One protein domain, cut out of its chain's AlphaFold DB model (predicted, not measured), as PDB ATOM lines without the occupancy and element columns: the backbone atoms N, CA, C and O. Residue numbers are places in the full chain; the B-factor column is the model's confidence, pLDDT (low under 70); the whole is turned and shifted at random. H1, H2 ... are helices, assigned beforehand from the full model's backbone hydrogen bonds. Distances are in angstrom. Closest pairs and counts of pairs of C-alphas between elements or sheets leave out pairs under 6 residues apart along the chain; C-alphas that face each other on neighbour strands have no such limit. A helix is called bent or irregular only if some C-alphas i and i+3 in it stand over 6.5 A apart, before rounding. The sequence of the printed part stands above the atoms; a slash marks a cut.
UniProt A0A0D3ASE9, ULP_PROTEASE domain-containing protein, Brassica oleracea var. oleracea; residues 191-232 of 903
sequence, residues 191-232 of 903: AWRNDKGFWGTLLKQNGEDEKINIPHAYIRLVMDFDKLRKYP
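This is residues 191 to 232 of the 903 residues of the protein "ULP_PROTEASE domain-containing protein" of Brassica oleracea var. oleracea (UniProt A0A0D3ASE9). Three short helices follow one another in a bent row, with H2 in the middle and H3 turned crosswise to it at one end. Residues 209 to 215, in the loop between H1 and H2, stick out. The printed part has 42 residues, is all helix with no named strand, and is only just compact, close to loose, with a radius of gyration of the C-alphas of 10.6 A and spans of 30 by 21 by 13 A.

H1, residues 198 to 205, and H2, residues 216 to 222, form a helical hairpin. They only just touch, with 3 pairs of C-alphas within 8 A, the closest being Trp 199 and Ile 219 at 6.6 A. They run opposite ways at a shallow tilt of 24 degrees. H3, residues 225 to 230, is about perpendicular to H2 at 78 degrees. These two touch only at the corner, and only just, with 3 such pairs; the closest C-alphas, of Leu 221 and Leu 228, are 5.1 A apart. H1 and H3 are apart. Every O i to N i+4 pair is within hydrogen-bond range in H2 and H3, and 3 of 4 in H1.

H1 spans 10.9 A from C-alpha 198 at (-4.570, 16.118, -16.286), H2 9.9 A, and H3 8.6 A to C-alpha 230 at (-24.231, 8.648, -7.297).

The C-alphas farthest apart, of Glu 210 and Lys 230, are 30.4 A apart. The printed part has no cut. The link from H1 to H2 is short, that from H2 to H3 tight. Residues 206 to 214 have pLDDT under 70.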
ATOM      1  N   ALA A 191     -13.376   1.679 -10.779       82.00
ATOM      2  CA  ALA A 191     -13.163   1.724 -12.220       82.00
ATOM      3  C   ALA A 191     -13.136   3.168 -12.749       82.00
ATOM      4  O   ALA A 191     -14.109   3.916 -12.636       82.00
ATOM      5  N   TRP A 192     -12.053   3.533 -13.431       83.56
ATOM      6  CA  TRP A 192     -11.883   4.826 -14.094       83.56
ATOM      7  C   TRP A 192     -11.292   4.624 -15.493       83.56
ATOM      8  O   TRP A 192     -10.520   3.691 -15.730       83.56
ATOM      9  N   ARG A 193     -11.650   5.495 -16.443       82.12
ATOM     10  CA  ARG A 193     -11.095   5.465 -17.803       82.12
ATOM     11  C   ARG A 193      -9.964   6.477 -17.920       82.12
ATOM     12  O   ARG A 193     -10.116   7.631 -17.538       82.12
ATOM     13  N   ASN A 194      -8.849   6.064 -18.513       81.75
ATOM     14  CA  ASN A 194      -7.775   6.991 -18.839       81.75
ATOM     15  C   ASN A 194      -8.119   7.794 -20.106       81.75
ATOM     16  O   ASN A 194      -8.020   7.286 -21.223       81.75
ATOM     17  N   ASP A 195      -8.521   9.040 -19.897       84.75
ATOM     18  CA  ASP A 195      -8.783  10.087 -20.892       84.75
ATOM     19  C   ASP A 195      -7.503  10.665 -21.535       84.75
ATOM     20  O   ASP A 195      -7.556  11.190 -22.645       84.75
ATOM     21  N   LYS A 196      -6.352  10.514 -20.859       82.69
ATOM     22  CA  LYS A 196      -5.074  11.226 -21.089       82.69
ATOM     23  C   LYS A 196      -5.106  12.719 -20.707       82.69
ATOM     24  O   LYS A 196      -4.206  13.458 -21.096       82.69
ATOM     25  N   GLY A 197      -6.107  13.154 -19.944       82.81
ATOM     26  CA  GLY A 197      -6.183  14.496 -19.372       82.81
ATOM     27  C   GLY A 197      -5.261  14.659 -18.162       82.81
ATOM     28  O   GLY A 197      -4.467  13.772 -17.835       82.81
ATOM     29  N   PHE A 198      -5.378  15.794 -17.469       83.12
ATOM     30  CA  PHE A 198      -4.570  16.118 -16.286       83.12
ATOM     31  C   PHE A 198      -4.692  15.042 -15.192       83.12
ATOM     32  O   PHE A 198      -3.711  14.372 -14.862       83.12
ATOM     33  N   TRP A 199      -5.913  14.795 -14.707       83.31
ATOM     34  CA  TRP A 199      -6.191  13.807 -13.660       83.31
ATOM     35  C   TRP A 199      -5.804  12.382 -14.070       83.31
ATOM     36  O   TRP A 199      -5.162  11.665 -13.298       83.31
ATOM     37  N   GLY A 200      -6.108  11.988 -15.310       84.75
ATOM     38  CA  GLY A 200      -5.729  10.677 -15.828       84.75
ATOM     39  C   GLY A 200      -4.221  10.495 -16.026       84.75
ATOM     40  O   GLY A 200      -3.739   9.360 -16.021       84.75
ATOM     41  N   THR A 201      -3.459  11.578 -16.175       82.94
ATOM     42  CA  THR A 201      -1.991  11.537 -16.234       82.94
ATOM     43  C   THR A 201      -1.391  11.447 -14.832       82.94
ATOM     44  O   THR A 201      -0.545  10.583 -14.597       82.94
ATOM     45  N   LEU A 202      -1.894  12.239 -13.880       80.56
ATOM     46  CA  LEU A 202      -1.471  12.220 -12.474       80.56
ATOM     47  C   LEU A 202      -1.665  10.829 -11.838       80.56
ATOM     48  O   LEU A 202      -0.713  10.235 -11.328       80.56
ATOM     49  N   LEU A 203      -2.860  10.240 -12.002       81.50
ATOM     50  CA  LEU A 203      -3.180   8.874 -11.555       81.50
ATOM     51  C   LEU A 203      -2.312   7.785 -12.210       81.50
ATOM     52  O   LEU A 203      -2.177   6.696 -11.656       81.50
ATOM     53  N   LYS A 204      -1.743   8.042 -13.395       77.56
ATOM     54  CA  LYS A 204      -0.856   7.101 -14.105       77.56
ATOM     55  C   LYS A 204       0.583   7.137 -13.605       77.56
ATOM     56  O   LYS A 204       1.280   6.134 -13.712       77.56
ATOM     57  N   GLN A 205       1.034   8.289 -13.123       71.50
ATOM     58  CA  GLN A 205       2.417   8.505 -12.699       71.50
ATOM     59  C   GLN A 205       2.654   8.112 -11.231       71.50
ATOM     60  O   GLN A 205       3.801   8.108 -10.798       71.50
ATOM     61  N   ASN A 206       1.593   7.776 -10.477       62.91
ATOM     62  CA  ASN A 206       1.599   7.746  -9.006       62.91
ATOM     63  C   ASN A 206       2.176   9.053  -8.421       62.91
ATOM     64  O   ASN A 206       2.920   9.030  -7.443       62.91
ATOM     65  N   GLY A 207       1.876  10.180  -9.074       55.56
ATOM     66  CA  GLY A 207       2.405  11.485  -8.701       55.56
ATOM     67  C   GLY A 207       1.706  12.024  -7.462       55.56
ATOM     68  O   GLY A 207       0.622  12.590  -7.568       55.56
ATOM     69  N   GLU A 208       2.343  11.881  -6.303       54.06
ATOM     70  CA  GLU A 208       2.064  12.756  -5.167       54.06
ATOM     71  C   GLU A 208       2.615  14.149  -5.515       54.06
ATOM     72  O   GLU A 208       3.823  14.319  -5.680       54.06
ATOM     73  N   ASP A 209       1.738  15.147  -5.655       52.28
ATOM     74  CA  ASP A 209       2.167  16.547  -5.615       52.28
ATOM     75  C   ASP A 209       2.642  16.831  -4.184       52.28
ATOM     76  O   ASP A 209       1.857  16.715  -3.237       52.28
ATOM     77  N   GLU A 210       3.921  17.192  -4.018       49.19
ATOM     78  CA  GLU A 210       4.548  17.423  -2.707       49.19
ATOM     79  C   GLU A 210       3.815  18.473  -1.849       49.19
ATOM     80  O   GLU A 210       4.046  18.546  -0.640       49.19
ATOM     81  N   LYS A 211       2.934  19.290  -2.446       50.19
ATOM     82  CA  LYS A 211       2.188  20.360  -1.774       50.19
ATOM     83  C   LYS A 211       0.713  20.035  -1.529       50.19
ATOM     84  O   LYS A 211       0.132  20.634  -0.624       50.19
ATOM     85  N   ILE A 212       0.082  19.134  -2.294       54.19
ATOM     86  CA  ILE A 212      -1.370  18.878  -2.192       54.19
ATOM     87  C   ILE A 212      -1.714  17.383  -2.321       54.19
ATOM     88  O   ILE A 212      -1.931  16.852  -3.409       54.19
ATOM     89  N   ASN A 213      -1.891  16.715  -1.178       61.03
ATOM     90  CA  ASN A 213      -2.387  15.338  -1.123       61.03
ATOM     91  C   ASN A 213      -3.917  15.283  -1.335       61.03
ATOM     92  O   ASN A 213      -4.693  15.380  -0.380       61.03
ATOM     93  N   ILE A 214      -4.349  15.126  -2.591       68.00
ATOM     94  CA  ILE A 214      -5.739  14.795  -2.947       68.00
ATOM     95  C   ILE A 214      -5.862  13.264  -3.066       68.00
ATOM     96  O   ILE A 214      -5.212  12.676  -3.932       68.00
ATOM     97  N   PRO A 215      -6.717  12.592  -2.267       78.62
ATOM     98  CA  PRO A 215      -6.878  11.144  -2.344       78.62
ATOM     99  C   PRO A 215      -7.272  10.662  -3.747       78.62
ATOM    100  O   PRO A 215      -8.280  11.105  -4.303       78.62
ATOM    101  N   HIS A 216      -6.534   9.685  -4.288       79.19
ATOM    102  CA  HIS A 216      -6.776   9.117  -5.624       79.19
ATOM    103  C   HIS A 216      -8.228   8.657  -5.855       79.19
ATOM    104  O   HIS A 216      -8.717   8.748  -6.978       79.19
ATOM    105  N   ALA A 217      -8.934   8.206  -4.811       80.19
ATOM    106  CA  ALA A 217     -10.353   7.853  -4.889       80.19
ATOM    107  C   ALA A 217     -11.236   9.047  -5.303       80.19
ATOM    108  O   ALA A 217     -12.079   8.912  -6.184       80.19
ATOM    109  N   TYR A 218     -11.008  10.242  -4.747       82.81
ATOM    110  CA  TYR A 218     -11.760  11.441  -5.136       82.81
ATOM    111  C   TYR A 218     -11.401  11.909  -6.549       82.81
ATOM    112  O   TYR A 218     -12.285  12.347  -7.279       82.81
ATOM    113  N   ILE A 219     -10.146  11.739  -6.978       83.31
ATOM    114  CA  ILE A 219      -9.743  12.016  -8.365       83.31
ATOM    115  C   ILE A 219     -10.497  11.092  -9.339       83.31
ATOM    116  O   ILE A 219     -11.040  11.570 -10.332       83.31
ATOM    117  N   ARG A 220     -10.614   9.789  -9.029       85.00
ATOM    118  CA  ARG A 220     -11.401   8.825  -9.829       85.00
ATOM    119  C   ARG A 220     -12.877   9.216  -9.935       85.00
ATOM    120  O   ARG A 220     -13.442   9.092 -11.015       85.00
ATOM    121  N   LEU A 221     -13.479   9.719  -8.851       86.38
ATOM    122  CA  LEU A 221     -14.862  10.213  -8.866       86.38
ATOM    123  C   LEU A 221     -15.020  11.480  -9.717       86.38
ATOM    124  O   LEU A 221     -15.973  11.578 -10.476       86.38
ATOM    125  N   VAL A 222     -14.100  12.446  -9.628       84.62
ATOM    126  CA  VAL A 222     -14.185  13.703 -10.401       84.62
ATOM    127  C   VAL A 222     -13.997  13.476 -11.910       84.62
ATOM    128  O   VAL A 222     -14.501  14.257 -12.710       84.62
ATOM    129  N   MET A 223     -13.351  12.379 -12.320       84.19
ATOM    130  CA  MET A 223     -13.269  11.963 -13.730       84.19
ATOM    131  C   MET A 223     -14.583  11.388 -14.303       84.19
ATOM    132  O   MET A 223     -14.643  11.119 -15.503       84.19
ATOM    133  N   ASP A 224     -15.624  11.185 -13.487       87.25
ATOM    134  CA  ASP A 224     -16.925  10.657 -13.910       87.25
ATOM    135  C   ASP A 224     -18.055  11.317 -13.096       87.25
ATOM    136  O   ASP A 224     -18.389  10.897 -11.984       87.25
ATOM    137  N   PHE A 225     -18.653  12.377 -13.648       85.75
ATOM    138  CA  PHE A 225     -19.673  13.167 -12.951       85.75
ATOM    139  C   PHE A 225     -20.906  12.361 -12.523       85.75
ATOM    140  O   PHE A 225     -21.525  12.694 -11.512       85.75
ATOM    141  N   ASP A 226     -21.262  11.285 -13.226       87.31
ATOM    142  CA  ASP A 226     -22.421  10.477 -12.849       87.31
ATOM    143  C   ASP A 226     -22.087   9.531 -11.694       87.31
ATOM    144  O   ASP A 226     -22.906   9.371 -10.784       87.31
ATOM    145  N   LYS A 227     -20.852   9.016 -11.615       88.75
ATOM    146  CA  LYS A 227     -20.340   8.401 -10.376       88.75
ATOM    147  C   LYS A 227     -20.270   9.416  -9.238       88.75
ATOM    148  O   LYS A 227     -20.722   9.110  -8.135       88.75
ATOM    149  N   LEU A 228     -19.789  10.634  -9.494       88.69
ATOM    150  CA  LEU A 228     -19.707  11.707  -8.496       88.69
ATOM    151  C   LEU A 228     -21.082  12.041  -7.885       88.69
ATOM    152  O   LEU A 228     -21.185  12.176  -6.666       88.69
ATOM    153  N   ARG A 229     -22.139  12.105  -8.709       89.31
ATOM    154  CA  ARG A 229     -23.548  12.323  -8.306       89.31
ATOM    155  C   ARG A 229     -24.185  11.124  -7.590       89.31
ATOM    156  O   ARG A 229     -25.107  11.300  -6.788       89.31
ATOM    157  N   LYS A 230     -23.746   9.902  -7.904       89.94
ATOM    158  CA  LYS A 230     -24.231   8.648  -7.297       89.94
ATOM    159  C   LYS A 230     -23.543   8.296  -5.976       89.94
ATOM    160  O   LYS A 230     -24.119   7.547  -5.189       89.94
ATOM    161  N   TYR A 231     -22.338   8.808  -5.737       90.25
ATOM    162  CA  TYR A 231     -21.541   8.520  -4.544       90.25
ATOM    163  C   TYR A 231     -22.278   8.928  -3.244       90.25
ATOM    164  O   TYR A 231     -22.971   9.952  -3.232       90.25
ATOM    165  N   PRO A 232     -22.150   8.170  -2.133       91.12
ATOM    166  CA  PRO A 232     -22.902   8.399  -0.895       91.12
ATOM    167  C   PRO A 232     -22.352   9.561  -0.046       91.12
ATOM    168  O   PRO A 232     -22.059   9.414   1.144       91.12
TER     169      PRO A 232